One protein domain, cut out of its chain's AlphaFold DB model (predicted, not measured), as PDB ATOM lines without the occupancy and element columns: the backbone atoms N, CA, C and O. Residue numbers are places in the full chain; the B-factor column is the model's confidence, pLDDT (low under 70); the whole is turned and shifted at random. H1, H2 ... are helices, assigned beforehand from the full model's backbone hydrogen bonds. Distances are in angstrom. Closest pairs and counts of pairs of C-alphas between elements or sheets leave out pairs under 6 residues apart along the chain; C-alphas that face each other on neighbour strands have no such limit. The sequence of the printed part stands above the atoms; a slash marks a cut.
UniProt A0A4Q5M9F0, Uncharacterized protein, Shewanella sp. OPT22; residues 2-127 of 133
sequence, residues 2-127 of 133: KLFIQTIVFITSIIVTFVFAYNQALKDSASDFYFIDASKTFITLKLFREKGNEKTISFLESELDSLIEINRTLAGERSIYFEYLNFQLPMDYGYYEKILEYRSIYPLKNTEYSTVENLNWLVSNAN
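Overview. This is residues 2 to 127 of the 133 residues of an uncharacterized protein of Shewanella sp. OPT22 (UniProt A0A4Q5M9F0). One very long helix, H1, makes the long axis; its residues 2 to 20 stick out alone as an arm, and H2 folds back along its later part as a helical hairpin. A second, smaller hairpin, H4 and H5, packs on the first, mainly through H5 on H2, while tiny H3 sits near H1. The printed part has 126 residues with five named helices, H1 to H5 in order, and no named strand: all helix. It is loose, with a radius of gyration of the C-alphas of 19.6 A and spans of 73 by 27 by 22 A.

Along the chain. H1, residues 2 to 49, runs 70.2 A from C-alpha 2 at (392.723, 305.423, 483.095) to C-alpha 49 at (437.302, 342.585, 522.568). H2, residues 54 to 76, is 32.9 A long. H3 is residues 82 to 85, 5.3 A; H4 is residues 95 to 105, 15.6 A. H5, residues 114 to 125, covers 15.9 A and ends at (416.825, 321.451, 520.396).

Arrangement. H1 touches H2 with residues 27 to 49 alone, at a shallow tilt of 28 degrees, opposite ways; the closest C-alphas, of Ser 31 and Leu 74, are 5.1 A apart. H2 touches H5 with residues 65 to 75 alone, at a steep tilt of 46 degrees; the closest C-alphas are Asp 65 and Thr 115, 5.9 A. H4 and H5, a hairpin, touch at 34.7 degrees, a shallow tilt only just short of steep; the closest C-alphas are Tyr 96 and Val 123, 5.9 A. H1 and H4 only just touch, with 3 pairs of C-alphas within 8 A. H3 is close to H1 but not clearly touching. In H1, H2, H4 and H5 every O i to N i+4 pair is within hydrogen-bond range; H3 is too short for one.

Size, cuts and confidence. Without residues 2 to 20, the body spans 45 by 24 by 21 A. The printed part has no cut and no long link. The pLDDT is under 70 at residues 81 to 91, 109 to 113 and 127.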
ATOM      1  N   LYS A   2     392.372 305.634 481.672       85.00
ATOM      2  CA  LYS A   2     392.723 305.423 483.095       85.00
ATOM      3  C   LYS A   2     394.230 305.259 483.359       85.00
ATOM      4  O   LYS A   2     394.763 305.960 484.207       85.00
ATOM      5  N   LEU A   3     394.911 304.407 482.583       89.19
ATOM      6  CA  LEU A   3     396.363 304.192 482.704       89.19
ATOM      7  C   LEU A   3     397.166 305.468 482.425       89.19
ATOM      8  O   LEU A   3     398.062 305.802 483.181       89.19
ATOM      9  N   PHE A   4     396.790 306.222 481.391       93.56
ATOM     10  CA  PHE A   4     397.446 307.485 481.045       93.56
ATOM     11  C   PHE A   4     397.340 308.524 482.171       93.56
ATOM     12  O   PHE A   4     398.338 309.129 482.545       93.56
ATOM     13  N   ILE A   5     396.151 308.678 482.769       94.81
ATOM     14  CA  ILE A   5     395.949 309.574 483.918       94.81
ATOM     15  C   ILE A   5     396.771 309.096 485.123       94.81
ATOM     16  O   ILE A   5     397.421 309.909 485.770       94.81
ATOM     17  N   GLN A   6     396.795 307.790 485.407       94.25
ATOM     18  CA  GLN A   6     397.604 307.226 486.495       94.25
ATOM     19  C   GLN A   6     399.103 307.474 486.292       94.25
ATOM     20  O   GLN A   6     399.782 307.855 487.241       94.25
ATOM     21  N   THR A   7     399.610 307.321 485.065       94.81
ATOM     22  CA  THR A   7     401.005 307.631 484.729       94.81
ATOM     23  C   THR A   7     401.315 309.111 484.940       94.81
ATOM     24  O   THR A   7     402.338 309.426 485.539       94.81
ATOM     25  N   ILE A   8     400.430 310.017 484.509       95.62
ATOM     26  CA  ILE A   8     400.614 311.460 484.729       95.62
ATOM     27  C   ILE A   8     400.646 311.774 486.222       95.62
ATOM     28  O   ILE A   8     401.586 312.416 486.675       95.62
ATOM     29  N   VAL A   9     399.667 311.284 486.990       95.94
ATOM     30  CA  VAL A   9     399.610 311.501 488.442       95.94
ATOM     31  C   VAL A   9     400.886 310.995 489.111       95.94
ATOM     32  O   VAL A   9     401.477 311.721 489.900       95.94
ATOM     33  N   PHE A  10     401.356 309.799 488.751       96.06
ATOM     34  CA  PHE A  10     402.586 309.233 489.297       96.06
ATOM     35  C   PHE A  10     403.819 310.097 488.992       96.06
ATOM     36  O   PHE A  10     404.593 310.400 489.898       96.06
ATOM     37  N   ILE A  11     403.974 310.552 487.744       95.81
ATOM     38  CA  ILE A  11     405.077 311.441 487.349       95.81
ATOM     39  C   ILE A  11     404.995 312.770 488.108       95.81
ATOM     40  O   ILE A  11     406.003 313.231 488.640       95.81
ATOM     41  N   THR A  12     403.810 313.375 488.207       95.56
ATOM     42  CA  THR A  12     403.621 314.624 488.953       95.56
ATOM     43  C   THR A  12     403.944 314.441 490.433       95.56
ATOM     44  O   THR A  12     404.644 315.279 490.993       95.56
ATOM     45  N   SER A  13     403.511 313.345 491.062       95.44
ATOM     46  CA  SER A  13     403.858 313.036 492.452       95.44
ATOM     47  C   SER A  13     405.367 312.920 492.643       95.44
ATOM     48  O   SER A  13     405.896 313.551 493.552       95.44
ATOM     49  N   ILE A  14     406.068 312.201 491.759       95.06
ATOM     50  CA  ILE A  14     407.534 312.106 491.799       95.06
ATOM     51  C   ILE A  14     408.160 313.501 491.724       95.06
ATOM     52  O   ILE A  14     408.957 313.858 492.589       95.06
ATOM     53  N   ILE A  15     407.785 314.308 490.729       95.19
ATOM     54  CA  ILE A  15     408.362 315.645 490.531       95.19
ATOM     55  C   ILE A  15     408.121 316.532 491.757       95.19
ATOM     56  O   ILE A  15     409.056 317.161 492.247       95.19
ATOM     57  N   VAL A  16     406.894 316.556 492.284       93.69
ATOM     58  CA  VAL A  16     406.544 317.361 493.464       93.69
ATOM     59  C   VAL A  16     407.354 316.920 494.685       93.69
ATOM     60  O   VAL A  16     407.898 317.771 495.388       93.69
ATOM     61  N   THR A  17     407.502 315.611 494.909       90.62
ATOM     62  CA  THR A  17     408.323 315.083 496.006       90.62
ATOM     63  C   THR A  17     409.789 315.483 495.860       90.62
ATOM     64  O   THR A  17     410.388 315.927 496.836       90.62
ATOM     65  N   PHE A  18     410.366 315.390 494.658       88.69
ATOM     66  CA  PHE A  18     411.755 315.795 494.417       88.69
ATOM     67  C   PHE A  18     411.976 317.293 494.644       88.69
ATOM     68  O   PHE A  18     412.955 317.666 495.287       88.69
ATOM     69  N   VAL A  19     411.067 318.152 494.171       89.50
ATOM     70  CA  VAL A  19     411.154 319.607 494.389       89.50
ATOM     71  C   VAL A  19     411.079 319.938 495.879       89.50
ATOM     72  O   VAL A  19     411.868 320.745 496.371       89.50
ATOM     73  N   PHE A  20     410.167 319.297 496.613       87.38
ATOM     74  CA  PHE A  20     410.040 319.506 498.053       87.38
ATOM     75  C   PHE A  20     411.294 319.044 498.807       87.38
ATOM     76  O   PHE A  20     411.844 319.804 499.601       87.38
ATOM     77  N   ALA A  21     411.789 317.839 498.513       84.25
ATOM     78  CA  ALA A  21     412.991 317.293 499.138       84.25
ATOM     79  C   ALA A  21     414.238 318.143 498.845       84.25
ATOM     80  O   ALA A  21     415.037 318.391 499.744       84.25
ATOM     81  N   TYR A  22     414.385 318.638 497.613       84.81
ATOM     82  CA  TYR A  22     415.493 319.512 497.235       84.81
ATOM     83  C   TYR A  22     415.460 320.845 497.991       84.81
ATOM     84  O   TYR A  22     416.466 321.255 498.567       84.81
ATOM     85  N   ASN A  23     414.296 321.501 498.051       85.75
ATOM     86  CA  ASN A  23     414.142 322.747 498.805       85.75
ATOM     87  C   ASN A  23     414.407 322.547 500.299       85.75
ATOM     88  O   ASN A  23     415.032 323.397 500.928       85.75
ATOM     89  N   GLN A  24     413.968 321.418 500.858       83.75
ATOM     90  CA  GLN A  24     414.250 321.079 502.246       83.75
ATOM     91  C   GLN A  24     415.754 320.889 502.482       83.75
ATOM     92  O   GLN A  24     416.302 321.486 503.402       83.75
ATOM     93  N   ALA A  25     416.447 320.159 501.602       83.12
ATOM     94  CA  ALA A  25     417.894 319.974 501.697       83.12
ATOM     95  C   ALA A  25     418.668 321.305 501.625       83.12
ATOM     96  O   ALA A  25     419.663 321.477 502.330       83.12
ATOM     97  N   LEU A  26     418.205 322.265 500.812       83.94
ATOM     98  CA  LEU A  26     418.781 323.613 500.772       83.94
ATOM     99  C   LEU A  26     418.604 324.357 502.099       83.94
ATOM    100  O   LEU A  26     419.563 324.959 502.578       83.94
ATOM    101  N   LYS A  27     417.409 324.310 502.698       84.00
ATOM    102  CA  LYS A  27     417.145 324.930 504.007       84.00
ATOM    103  C   LYS A  27     417.998 324.314 505.106       84.00
ATOM    104  O   LYS A  27     418.597 325.038 505.899       84.00
ATOM    105  N   ASP A  28     418.086 322.990 505.120       82.56
ATOM    106  CA  ASP A  28     418.850 322.293 506.139       82.56
ATOM    107  C   ASP A  28     420.361 322.591 506.011       82.56
ATOM    108  O   ASP A  28     421.032 322.831 507.013       82.56
ATOM    109  N   SER A  29     420.888 322.657 504.780       83.44
ATOM    110  CA  SER A  29     422.273 323.072 504.503       83.44
ATOM    111  C   SER A  29     422.526 324.539 504.872       83.44
ATOM    112  O   SER A  29     423.567 324.883 505.433       83.44
ATOM    113  N   ALA A  30     421.553 325.420 504.616       86.56
ATOM    114  CA  ALA A  30     421.633 326.815 505.033       86.56
ATOM    115  C   ALA A  30     421.717 326.933 506.562       86.56
ATOM    116  O   ALA A  30     422.538 327.702 507.055       86.56
ATOM    117  N   SER A  31     420.945 326.143 507.319       86.44
ATOM    118  CA  SER A  31     421.037 326.110 508.786       86.44
ATOM    119  C   SER A  31     422.479 325.881 509.252       86.44
ATOM    120  O   SER A  31     422.989 326.633 510.083       86.44
ATOM    121  N   ASP A  32     423.166 324.899 508.670       85.88
ATOM    122  CA  ASP A  32     424.560 324.582 508.992       85.88
ATOM    123  C   ASP A  32     425.535 325.699 508.608       85.88
ATOM    124  O   ASP A  32     426.437 326.041 509.378       85.88
ATOM    125  N   PHE A  33     425.330 326.319 507.447       89.00
ATOM    126  CA  PHE A  33     426.120 327.469 507.018       89.00
ATOM    127  C   PHE A  33     426.018 328.635 508.016       89.00
ATOM    128  O   PHE A  33     427.038 329.164 508.459       89.00
ATOM    129  N   TYR A  34     424.799 328.980 508.442       91.38
ATOM    130  CA  TYR A  34     424.573 330.050 509.417       91.38
ATOM    131  C   TYR A  34     425.135 329.719 510.805       91.38
ATOM    132  O   TYR A  34     425.620 330.618 511.492       91.38
ATOM    133  N   PHE A  35     425.135 328.447 511.211       90.00
ATOM    134  CA  PHE A  35     425.808 328.020 512.439       90.00
ATOM    135  C   PHE A  35     427.328 328.249 512.371       90.00
ATOM    136  O   PHE A  35     427.928 328.789 513.309       90.00
ATOM    137  N   ILE A  36     427.958 327.870 511.255       90.12
ATOM    138  CA  ILE A  36     429.397 328.067 511.039       90.12
ATOM    139  C   ILE A  36     429.740 329.557 511.061       90.12
ATOM    140  O   ILE A  36     430.710 329.956 511.711       90.12
ATOM    141  N   ASP A  37     428.957 330.386 510.377       93.19
ATOM    142  CA  ASP A  37     429.216 331.820 510.326       93.19
ATOM    143  C   ASP A  37     428.980 332.492 511.682       93.19
ATOM    144  O   ASP A  37     429.835 333.263 512.119       93.19
ATOM    145  N   ALA A  38     427.934 332.117 512.430       92.44
ATOM    146  CA  ALA A  38     427.744 332.583 513.807       92.44
ATOM    147  C   ALA A  38     428.956 332.236 514.691       92.44
ATOM    148  O   ALA A  38     429.445 333.072 515.455       92.44
ATOM    149  N   SER A  39     429.498 331.024 514.538       91.44
ATOM    150  CA  SER A  39     430.679 330.564 515.274       91.44
ATOM    151  C   SER A  39     431.934 331.376 514.925       91.44
ATOM    152  O   SER A  39     432.663 331.802 515.824       91.44
ATOM    153  N   LYS A  40     432.174 331.661 513.638       92.88
ATOM    154  CA  LYS A  40     433.289 332.521 513.197       92.88
ATOM    155  C   LYS A  40     433.150 333.947 513.724       92.88
ATOM    156  O   LYS A  40     434.132 334.509 514.220       92.88
ATOM    157  N   THR A  41     431.953 334.524 513.642       93.06
ATOM    158  CA  THR A  41     431.673 335.881 514.127       93.06
ATOM    159  C   THR A  41     431.899 335.969 515.631       93.06
ATOM    160  O   THR A  41     432.555 336.897 516.105       93.06
ATOM    161  N   PHE A  42     431.483 334.953 516.387       92.94
ATOM    162  CA  PHE A  42     431.752 334.854 517.819       92.94
ATOM    163  C   PHE A  42     433.253 334.790 518.160       92.94
ATOM    164  O   PHE A  42     433.722 335.542 519.020       92.94
ATOM    165  N   ILE A  43     434.032 333.941 517.481       90.81
ATOM    166  CA  ILE A  43     435.496 333.879 517.679       90.81
ATOM    167  C   ILE A  43     436.123 335.247 517.390       90.81
ATOM    168  O   ILE A  43     436.959 335.741 518.150       90.81
ATOM    169  N   THR A  44     435.686 335.880 516.306       91.00
ATOM    170  CA  THR A  44     436.172 337.191 515.875       91.00
ATOM    171  C   THR A  44     435.864 338.268 516.919       91.00
ATOM    172  O   THR A  44     436.749 339.047 517.276       91.00
ATOM    173  N   LEU A  45     434.657 338.266 517.490       91.06
ATOM    174  CA  LEU A  45     434.270 339.152 518.591       91.06
ATOM    175  C   LEU A  45     435.166 338.996 519.816       91.06
ATOM    176  O   LEU A  45     435.641 340.003 520.348       91.06
ATOM    177  N   LYS A  46     435.450 337.755 520.230       88.12
ATOM    178  CA  LYS A  46     436.372 337.488 521.344       88.12
ATOM    179  C   LYS A  46     437.749 338.110 521.094       88.12
ATOM    180  O   LYS A  46     438.247 338.839 521.948       88.12
ATOM    181  N   LEU A  47     438.309 337.915 519.901       87.62
ATOM    182  CA  LEU A  47     439.617 338.465 519.524       87.62
ATOM    183  C   LEU A  47     439.636 340.002 519.464       87.62
ATOM    184  O   LEU A  47     440.646 340.624 519.798       87.62
ATOM    185  N   PHE A  48     438.553 340.639 519.012       87.94
ATOM    186  CA  PHE A  48     438.489 342.102 518.931       87.94
ATOM    187  C   PHE A  48     438.241 342.769 520.283       87.94
ATOM    188  O   PHE A  48     438.763 343.864 520.510       87.94
ATOM    189  N   ARG A  49     437.502 342.117 521.188       84.88
ATOM    190  CA  ARG A  49     437.302 342.585 522.568       84.88
ATOM    191  C   ARG A  49     438.626 342.665 523.329       84.88
ATOM    192  O   ARG A  49     438.861 343.662 524.003       84.88
ATOM    193  N   GLU A  50     439.536 341.711 523.128       78.06
ATOM    194  CA  GLU A  50     440.901 341.760 523.686       78.06
ATOM    195  C   GLU A  50     441.733 342.946 523.163       78.06
ATOM    196  O   GLU A  50     442.665 343.398 523.826       78.06
ATOM    197  N   LYS A  51     441.392 343.478 521.982       80.19
ATOM    198  CA  LYS A  51     442.118 344.564 521.304       80.19
ATOM    199  C   LYS A  51     441.458 345.945 521.441       80.19
ATOM    200  O   LYS A  51     442.016 346.918 520.941       80.19
ATOM    201  N   GLY A  52     440.291 346.047 522.085       74.69
ATOM    202  CA  GLY A  52     439.618 347.322 522.384       74.69
ATOM    203  C   GLY A  52     439.010 348.070 521.184       74.69
ATOM    204  O   GLY A  52     438.909 349.295 521.219       74.69
ATOM    205  N   ASN A  53     438.613 347.379 520.107       77.25
ATOM    206  CA  ASN A  53     438.063 348.022 518.900       77.25
ATOM    207  C   ASN A  53     436.520 348.130 518.910       77.25
ATOM    208  O   ASN A  53     435.824 347.375 518.230       77.25
ATOM    209  N   GLU A  54     435.981 349.089 519.668       77.06
ATOM    210  CA  GLU A  54     434.538 349.208 519.974       77.06
ATOM    211  C   GLU A  54     433.599 349.325 518.754       77.06
ATOM    212  O   GLU A  54     432.509 348.757 518.767       77.06
ATOM    213  N   LYS A  55     433.992 350.006 517.664       72.25
ATOM    214  CA  LYS A  55     433.117 350.140 516.474       72.25
ATOM    215  C   LYS A  55     432.984 348.835 515.687       72.25
ATOM    216  O   LYS A  55     431.905 348.513 515.196       72.25
ATOM    217  N   THR A  56     434.078 348.090 515.547       79.19
ATOM    218  CA  THR A  56     434.065 346.779 514.879       79.19
ATOM    219  C   THR A  56     433.291 345.767 515.714       79.19
ATOM    220  O   THR A  56     432.528 344.976 515.174       79.19
ATOM    221  N   ILE A  57     433.423 345.854 517.036       84.62
ATOM    222  CA  ILE A  57     432.668 345.041 517.981       84.62
ATOM    223  C   ILE A  57     431.160 345.261 517.830       84.62
ATOM    224  O   ILE A  57     430.441 344.284 517.665       84.62
ATOM    225  N   SER A  58     430.667 346.506 517.822       82.31
ATOM    226  CA  SER A  58     429.216 346.743 517.731       82.31
ATOM    227  C   SER A  58     428.602 346.217 516.430       82.31
ATOM    228  O   SER A  58     427.476 345.730 516.430       82.31
ATOM    229  N   PHE A  59     429.345 346.298 515.317       84.75
ATOM    230  CA  PHE A  59     428.905 345.739 514.038       84.75
ATOM    231  C   PHE A  59     428.827 344.208 514.096       84.75
ATOM    232  O   PHE A  59     427.789 343.632 513.781       84.75
ATOM    233  N   LEU A  60     429.895 343.562 514.569       90.06
ATOM    234  CA  LEU A  60     429.957 342.105 514.685       90.06
ATOM    235  C   LEU A  60     428.945 341.553 515.701       90.06
ATOM    236  O   LEU A  60     428.453 340.443 515.538       90.06
ATOM    237  N   GLU A  61     428.612 342.312 516.747       88.94
ATOM    238  CA  GLU A  61     427.572 341.929 517.704       88.94
ATOM    239  C   GLU A  61     426.193 341.896 517.048       88.94
ATOM    240  O   GLU A  61     425.464 340.934 517.269       88.94
ATOM    241  N   SER A  62     425.870 342.892 516.220       87.75
ATOM    242  CA  SER A  62     424.622 342.909 515.450       87.75
ATOM    243  C   SER A  62     424.578 341.796 514.401       87.75
ATOM    244  O   SER A  62     423.522 341.213 514.169       87.75
ATOM    245  N   GLU A  63     425.710 341.507 513.756       90.81
ATOM    246  CA  GLU A  63     425.827 340.403 512.805       90.81
ATOM    247  C   GLU A  63     425.598 339.057 513.499       90.81
ATOM    248  O   GLU A  63     424.801 338.252 513.026       90.81
ATOM    249  N   LEU A  64     426.220 338.839 514.661       92.38
ATOM    250  CA  LEU A  64     426.043 337.619 515.446       92.38
ATOM    251  C   LEU A  64     424.570 337.377 515.812       92.38
ATOM    252  O   LEU A  64     424.100 336.251 515.680       92.38
ATOM    253  N   ASP A  65     423.836 338.410 516.234       89.75
ATOM    254  CA  ASP A  65     422.410 338.271 516.571       89.75
ATOM    255  C   ASP A  65     421.558 337.878 515.366       89.75
ATOM    256  O   ASP A  65     420.759 336.946 515.455       89.75
ATOM    257  N   SER A  66     421.783 338.533 514.226       91.00
ATOM    258  CA  SER A  66     421.093 338.214 512.972       91.00
ATOM    259  C   SER A  66     421.360 336.772 512.533       91.00
ATOM    260  O   SER A  66     420.437 336.028 512.201       91.00
ATOM    261  N   LEU A  67     422.621 336.329 512.604       93.31
ATOM    262  CA  LEU A  67     422.998 334.956 512.262       93.31
ATOM    263  C   LEU A  67     422.317 333.934 513.185       93.31
ATOM    264  O   LEU A  67     421.853 332.902 512.703       93.31
ATOM    265  N   ILE A  68     422.213 334.223 514.487       92.00
ATOM    266  CA  ILE A  68     421.519 333.366 515.461       92.00
ATOM    267  C   ILE A  68     420.020 333.293 515.165       92.00
ATOM    268  O   ILE A  68     419.442 332.209 515.216       92.00
ATOM    269  N   GLU A  69     419.378 334.418 514.856       91.50
ATOM    270  CA  GLU A  69     417.947 334.464 514.546       91.50
ATOM    271  C   GLU A  69     417.611 333.659 513.281       91.50
ATOM    272  O   GLU A  69     416.693 332.826 513.283       91.50
ATOM    273  N   ILE A  70     418.397 333.850 512.218       89.69
ATOM    274  CA  ILE A  70     418.243 333.102 510.968       89.69
ATOM    275  C   ILE A  70     418.500 331.614 511.219       89.69
ATOM    276  O   ILE A  70     417.690 330.772 510.823       89.69
ATOM    277  N   ASN A  71     419.589 331.281 511.919       91.56
ATOM    278  CA  ASN A  71     419.925 329.901 512.246       91.56
ATOM    279  C   ASN A  71     418.822 329.228 513.067       91.56
ATOM    280  O   ASN A  71     418.425 328.119 512.729       91.56
ATOM    281  N   ARG A  72     418.263 329.895 514.084       90.69
ATOM    282  CA  ARG A  72     417.136 329.368 514.866       90.69
ATOM    283  C   ARG A  72     415.932 329.069 513.986       90.69
ATOM    284  O   ARG A  72     415.304 328.027 514.155       90.69
ATOM    285  N   THR A  73     415.594 329.977 513.076       89.31
ATOM    286  CA  THR A  73     414.442 329.807 512.183       89.31
ATOM    287  C   THR A  73     414.639 328.590 511.282       89.31
ATOM    288  O   THR A  73     413.772 327.723 511.217       89.31
ATOM    289  N   LEU A  74     415.815 328.467 510.661       87.69
ATOM    290  CA  LEU A  74     416.139 327.342 509.781       87.69
ATOM    291  C   LEU A  74     416.273 326.016 510.541       87.69
ATOM    292  O   LEU A  74     415.800 324.991 510.059       87.69
ATOM    293  N   ALA A  75     416.845 326.035 511.745       85.25
ATOM    294  CA  ALA A  75     416.940 324.864 512.609       85.25
ATOM    295  C   ALA A  75     415.555 324.373 513.065       85.25
ATOM    296  O   ALA A  75     415.342 323.169 513.178       85.25
ATOM    297  N   GLY A  76     414.600 325.283 513.287       82.62
ATOM    298  CA  GLY A  76     413.205 324.943 513.585       82.62
ATOM    299  C   GLY A  76     412.446 324.338 512.400       82.62
ATOM    300  O   GLY A  76     411.528 323.548 512.598       82.62
ATOM    301  N   GLU A  77     412.846 324.673 511.174       81.94
ATOM    302  CA  GLU A  77     412.294 324.103 509.940       81.94
ATOM    303  C   GLU A  77     413.054 322.863 509.454       81.94
ATOM    304  O   GLU A  77     412.728 322.325 508.391       81.94
ATOM    305  N   ARG A  78     414.076 322.420 510.194       78.31
ATOM    306  CA  ARG A  78     414.964 321.352 509.747       78.31
ATOM    307  C   ARG A  78     414.216 320.035 509.603       78.31
ATOM    308  O   ARG A  78     413.394 319.661 510.441       78.31
ATOM    309  N   SER A  79     414.529 319.297 508.543       72.44
ATOM    310  CA  SER A  79     413.944 317.979 508.321       72.44
ATOM    311  C   SER A  79     414.331 317.012 509.434       72.44
ATOM    312  O   SER A  79     415.506 316.851 509.757       72.44
ATOM    313  N   ILE A  80     413.347 316.261 509.929       70.56
ATOM    314  CA  ILE A  80     413.548 315.142 510.863       70.56
ATOM    315  C   ILE A  80     414.463 314.071 510.235       70.56
ATOM    316  O   ILE A  80     415.152 313.328 510.919       70.56
ATOM    317  N   TYR A  81     414.515 313.990 508.905       64.81
ATOM    318  CA  TYR A  81     415.371 313.035 508.201       64.81
ATOM    319  C   TYR A  81     416.753 313.595 507.862       64.81
ATOM    320  O   TYR A  81     417.541 312.892 507.233       64.81
ATOM    321  N   PHE A  82     417.063 314.840 508.238       68.31
ATOM    322  CA  PHE A  82     418.307 315.488 507.832       68.31
ATOM    323  C   PHE A  82     419.547 314.711 508.287       68.31
ATOM    324  O   PHE A  82     420.400 314.404 507.458       68.31
ATOM    325  N   GLU A  83     419.618 314.339 509.568       61.00
ATOM    326  CA  GLU A  83     420.755 313.582 510.121       61.00
ATOM    327  C   GLU A  83     420.889 312.184 509.498       61.00
ATOM    328  O   GLU A  83     421.983 311.634 509.429       61.00
ATOM    329  N   TYR A  84     419.785 311.611 509.007       61.06
ATOM    330  CA  TYR A  84     419.771 310.293 508.364       61.06
ATOM    331  C   TYR A  84     420.183 310.339 506.890       61.06
ATOM    332  O   TYR A  84     420.732 309.366 506.371       61.06
ATOM    333  N   LEU A  85     419.875 311.436 506.198       59.31
ATOM    334  CA  LEU A  85     420.113 311.587 504.762       59.31
ATOM    335  C   LEU A  85     421.467 312.229 504.457       59.31
ATOM    336  O   LEU A  85     422.038 311.964 503.397       59.31
ATOM    337  N   ASN A  86     421.994 313.047 505.369       56.78
ATOM    338  CA  ASN A  86     423.300 313.661 505.205       56.78
ATOM    339  C   ASN A  86     424.380 312.869 505.939       56.78
ATOM    340  O   ASN A  86     424.487 312.900 507.157       56.78
ATOM    341  N   PHE A  87     425.269 312.249 505.161       54.72
ATOM    342  CA  PHE A  87     426.546 311.680 505.615       54.72
ATOM    343  C   PHE A  87     427.571 312.762 506.021       54.72
ATOM    344  O   PHE A  87     428.777 312.588 505.833       54.72
ATOM    345  N   GLN A  88     427.111 313.917 506.497       57.53
ATOM    346  CA  GLN A  88     427.990 314.983 506.961       57.53
ATOM    347  C   GLN A  88     428.478 314.670 508.376       57.53
ATOM    348  O   GLN A  88     427.793 314.018 509.163       57.53
ATOM    349  N   LEU A  89     429.705 315.099 508.680       59.03
ATOM    350  CA  LEU A  89     430.272 314.960 510.018       59.03
ATOM    351  C   LEU A  89     429.369 315.681 511.032       59.03
ATOM    352  O   LEU A  89     428.869 316.764 510.718       59.03
ATOM    353  N   PRO A  90     429.176 315.116 512.235       63.97
ATOM    354  CA  PRO A  90     428.379 315.762 513.264       63.97
ATOM    355  C   PRO A  90     428.972 317.137 513.592       63.97
ATOM    356  O   PRO A  90     430.170 317.267 513.847       63.97
ATOM    357  N   MET A  91     428.123 318.162 513.561       69.69
ATOM    358  CA  MET A  91     428.465 319.514 513.996       69.69
ATOM    359  C   MET A  91     428.581 319.560 515.520       69.69
ATOM    360  O   MET A  91     427.753 318.995 516.232       69.69
ATOM    361  N   ASP A  92     429.584 320.275 516.028       73.88
ATOM    362  CA  ASP A  92     429.715 320.544 517.461       73.88
ATOM    363  C   ASP A  92     428.872 321.762 517.858       73.88
ATOM    364  O   ASP A  92     429.362 322.891 517.954       73.88
ATOM    365  N   TYR A  93     427.582 321.538 518.105       77.19
ATOM    366  CA  TYR A  93     426.662 322.590 518.541       77.19
ATOM    367  C   TYR A  93     426.915 323.076 519.986       77.19
ATOM    368  O   TYR A  93     426.207 323.970 520.457       77.19
ATOM    369  N   GLY A  94     427.947 322.582 520.690       81.75
ATOM    370  CA  GLY A  94     428.405 323.146 521.970       81.75
ATOM    371  C   GLY A  94     428.814 324.623 521.867       81.75
ATOM    372  O   GLY A  94     428.838 325.352 522.861       81.75
ATOM    373  N   TYR A  95     429.049 325.116 520.649       85.12
ATOM    374  CA  TYR A  95     429.272 326.536 520.385       85.12
ATOM    375  C   TYR A  95     428.102 327.437 520.802       85.12
ATOM    376  O   TYR A  95     428.352 328.569 521.218       85.12
ATOM    377  N   TYR A  96     426.851 326.963 520.774       90.06
ATOM    378  CA  TYR A  96     425.716 327.774 521.236       90.06
ATOM    379  C   TYR A  96     425.823 328.125 522.721       90.06
ATOM    380  O   TYR A  96     425.570 329.270 523.097       90.06
ATOM    381  N   GLU A  97     426.273 327.186 523.556       90.31
ATOM    382  CA  GLU A  97     426.504 327.433 524.984       90.31
ATOM    383  C   GLU A  97     427.604 328.479 525.186       90.31
ATOM    384  O   GLU A  97     427.471 329.382 526.009       90.31
ATOM    385  N   LYS A  98     428.667 328.430 524.375       91.50
ATOM    386  CA  LYS A  98     429.759 329.416 524.431       91.50
ATOM    387  C   LYS A  98     429.341 330.808 523.982       91.50
ATOM    388  O   LYS A  98     429.820 331.797 524.544       91.50
ATOM    389  N   ILE A  99     428.445 330.897 523.008       90.94
ATOM    390  CA  ILE A  99     427.858 332.166 522.578       90.94
ATOM    391  C   ILE A  99     426.921 332.714 523.667       90.94
ATOM    392  O   ILE A  99     426.946 333.912 523.955       90.94
ATOM    393  N   LEU A 100     426.147 331.849 524.325       90.56
ATOM    394  CA  LEU A 100     425.285 332.223 525.447       90.56
ATOM    395  C   LEU A 100     426.100 332.736 526.649       90.56
ATOM    396  O   LEU A 100     425.798 333.805 527.185       90.56
ATOM    397  N   GLU A 101     427.178 332.035 527.018       90.81
ATOM    398  CA  GLU A 101     428.148 332.487 528.027       90.81
ATOM    399  C   GLU A 101     428.689 333.880 527.670       90.81
ATOM    400  O   GLU A 101     428.701 334.778 528.511       90.81
ATOM    401  N   TYR A 102     429.075 334.101 526.411       89.56
ATOM    402  CA  TYR A 102     429.554 335.405 525.949       89.56
ATOM    403  C   TYR A 102     428.510 336.511 526.101       89.56
ATOM    404  O   TYR A 102     428.833 337.590 526.600       89.56
ATOM    405  N   ARG A 103     427.253 336.246 525.734       86.62
ATOM    406  CA  ARG A 103     426.153 337.210 525.880       86.62
ATOM    407  C   ARG A 103     425.825 337.528 527.336       86.62
ATOM    408  O   ARG A 103     425.399 338.645 527.613       86.62
ATOM    409  N   SER A 104     426.076 336.603 528.263       85.31
ATOM    410  CA  SER A 104     425.924 336.877 529.699       85.31
ATOM    411  C   SER A 104     426.954 337.890 530.222       85.31
ATOM    412  O   SER A 104     426.644 338.683 531.108       85.31
ATOM    413  N   ILE A 105     428.159 337.900 529.641       87.12
ATOM    414  CA  ILE A 105     429.254 338.812 530.006       87.12
ATOM    415  C   ILE A 105     429.100 340.162 529.293       87.12
ATOM    416  O   ILE A 105     429.344 341.210 529.891       87.12
ATOM    417  N   TYR A 106     428.683 340.140 528.026       84.56
ATOM    418  CA  TYR A 106     428.514 341.323 527.181       84.56
ATOM    419  C   TYR A 106     427.054 341.470 526.730       84.56
ATOM    420  O   TYR A 106     426.732 341.210 525.562       84.56
ATOM    421  N   PRO A 107     426.153 341.882 527.642       77.94
ATOM    422  CA  PRO A 107     424.767 342.130 527.292       77.94
ATOM    423  C   PRO A 107     424.675 343.367 526.398       77.94
ATOM    424  O   PRO A 107     425.206 344.439 526.706       77.94
ATOM    425  N   LEU A 108     423.974 343.229 525.280       72.75
ATOM    426  CA  LEU A 108     423.668 344.350 524.406       72.75
ATOM    427  C   LEU A 108     422.617 345.240 525.072       72.75
ATOM    428  O   LEU A 108     421.607 344.770 525.587       72.75
ATOM    429  N   LYS A 109     422.850 346.556 525.050       63.97
ATOM    430  CA  LYS A 109     421.973 347.532 525.717       63.97
ATOM    431  C   LYS A 109     420.574 347.646 525.092       63.97
ATOM    432  O   LYS A 109     419.697 348.185 525.752       63.97
ATOM    433  N   ASN A 110     420.388 347.169 523.855       57.50
ATOM    434  CA  ASN A 110     419.189 347.404 523.039       57.50
ATOM    435  C   ASN A 110     418.699 346.190 522.236       57.50
ATOM    436  O   ASN A 110     417.797 346.349 521.418       57.50
ATOM    437  N   THR A 111     419.266 344.998 522.413       53.66
ATOM    438  CA  THR A 111     418.701 343.832 521.730       53.66
ATOM    439  C   THR A 111     417.518 343.308 522.503       53.66
ATOM    440  O   THR A 111     417.612 343.016 523.697       53.66
ATOM    441  N   GLU A 112     416.414 343.206 521.777       54.50
ATOM    442  CA  GLU A 112     415.220 342.475 522.148       54.50
ATOM    443  C   GLU A 112     415.606 341.127 522.765       54.50
ATOM    444  O   GLU A 112     416.590 340.496 522.383       54.50
ATOM    445  N   TYR A 113     414.807 340.673 523.724       54.97
ATOM    446  CA  TYR A 113     414.948 339.413 524.454       54.97
ATOM    447  C   TYR A 113     415.079 338.151 523.552       54.97
ATOM    448  O   TYR A 113     415.298 337.053 524.065       54.97
ATOM    449  N   SER A 114     415.017 338.300 522.221       73.06
ATOM    450  CA  SER A 114     414.989 337.251 521.206       73.06
ATOM    451  C   SER A 114     416.305 336.484 521.033       73.06
ATOM    452  O   SER A 114     416.242 335.266 520.903       73.06
ATOM    453  N   THR A 115     417.500 337.099 521.069       85.00
ATOM    454  CA  THR A 115     418.752 336.337 520.825       85.00
ATOM    455  C   THR A 115     419.003 335.290 521.908       85.00
ATOM    456  O   THR A 115     419.318 334.141 521.606       85.00
ATOM    457  N   VAL A 116     418.882 335.673 523.182       87.88
ATOM    458  CA  VAL A 116     419.122 334.763 524.314       87.88
ATOM    459  C   VAL A 116     418.079 333.646 524.326       87.88
ATOM    460  O   VAL A 116     418.426 332.486 524.542       87.88
ATOM    461  N   GLU A 117     416.818 333.967 524.037       89.25
ATOM    462  CA  GLU A 117     415.754 332.975 523.869       89.25
ATOM    463  C   GLU A 117     416.050 332.011 522.708       89.25
ATOM    464  O   GLU A 117     415.983 330.794 522.885       89.25
ATOM    465  N   ASN A 118     416.463 332.539 521.552       90.69
ATOM    466  CA  ASN A 118     416.846 331.754 520.382       90.69
ATOM    467  C   ASN A 118     418.032 330.829 520.687       90.69
ATOM    468  O   ASN A 118     417.994 329.656 520.322       90.69
ATOM    469  N   LEU A 119     419.055 331.316 521.397       91.00
ATOM    470  CA  LEU A 119     420.195 330.507 521.836       91.00
ATOM    471  C   LEU A 119     419.769 329.405 522.805       91.00
ATOM    472  O   LEU A 119     420.161 328.259 522.619       91.00
ATOM    473  N   ASN A 120     418.940 329.716 523.802       90.56
ATOM    474  CA  ASN A 120     418.422 328.714 524.737       90.56
ATOM    475  C   ASN A 120     417.620 327.626 524.008       90.56
ATOM    476  O   ASN A 120     417.752 326.435 524.313       90.56
ATOM    477  N   TRP A 121     416.815 328.024 523.018       91.25
ATOM    478  CA  TRP A 121     416.099 327.088 522.161       91.25
ATOM    479  C   TRP A 121     417.072 326.222 521.354       91.25
ATOM    480  O   TRP A 121     416.925 325.001 521.352       91.25
ATOM    481  N   LEU A 122     418.087 326.819 520.725       89.69
ATOM    482  CA  LEU A 122     419.101 326.110 519.940       89.69
ATOM    483  C   LEU A 122     419.892 325.114 520.796       89.69
ATOM    484  O   LEU A 122     419.988 323.951 520.421       89.69
ATOM    485  N   VAL A 123     420.359 325.504 521.985       89.06
ATOM    486  CA  VAL A 123     421.033 324.599 522.939       89.06
ATOM    487  C   VAL A 123     420.150 323.395 523.272       89.06
ATOM    488  O   VAL A 123     420.616 322.257 523.293       89.06
ATOM    489  N   SER A 124     418.854 323.636 523.486       85.56
ATOM    490  CA  SER A 124     417.907 322.601 523.909       85.56
ATOM    491  C   SER A 124     417.436 321.683 522.777       85.56
ATOM    492  O   SER A 124     416.989 320.571 523.059       85.56
ATOM    493  N   ASN A 125     417.476 322.137 521.519       82.75
ATOM    494  CA  ASN A 125     416.825 321.451 520.396       82.75
ATOM    495  C   ASN A 125     417.782 321.069 519.261       82.75
ATOM    496  O   ASN A 125     417.599 320.006 518.679       82.75
ATOM    497  N   ALA A 126     418.816 321.862 518.969       72.56
ATOM    498  CA  ALA A 126     419.768 321.560 517.895       72.56
ATOM    499  C   ALA A 126     420.677 320.360 518.223       72.56
ATOM    500  O   ALA A 126     421.191 319.715 517.320       72.56
ATOM    501  N   ASN A 127     420.845 320.049 519.514       62.47
ATOM    502  CA  ASN A 127     421.672 318.953 520.028       62.47
ATOM    503  C   ASN A 127     420.915 317.638 520.270       62.47
ATOM    504  O   ASN A 127     421.495 316.691 520.811       62.47
TER     505      ASN A 127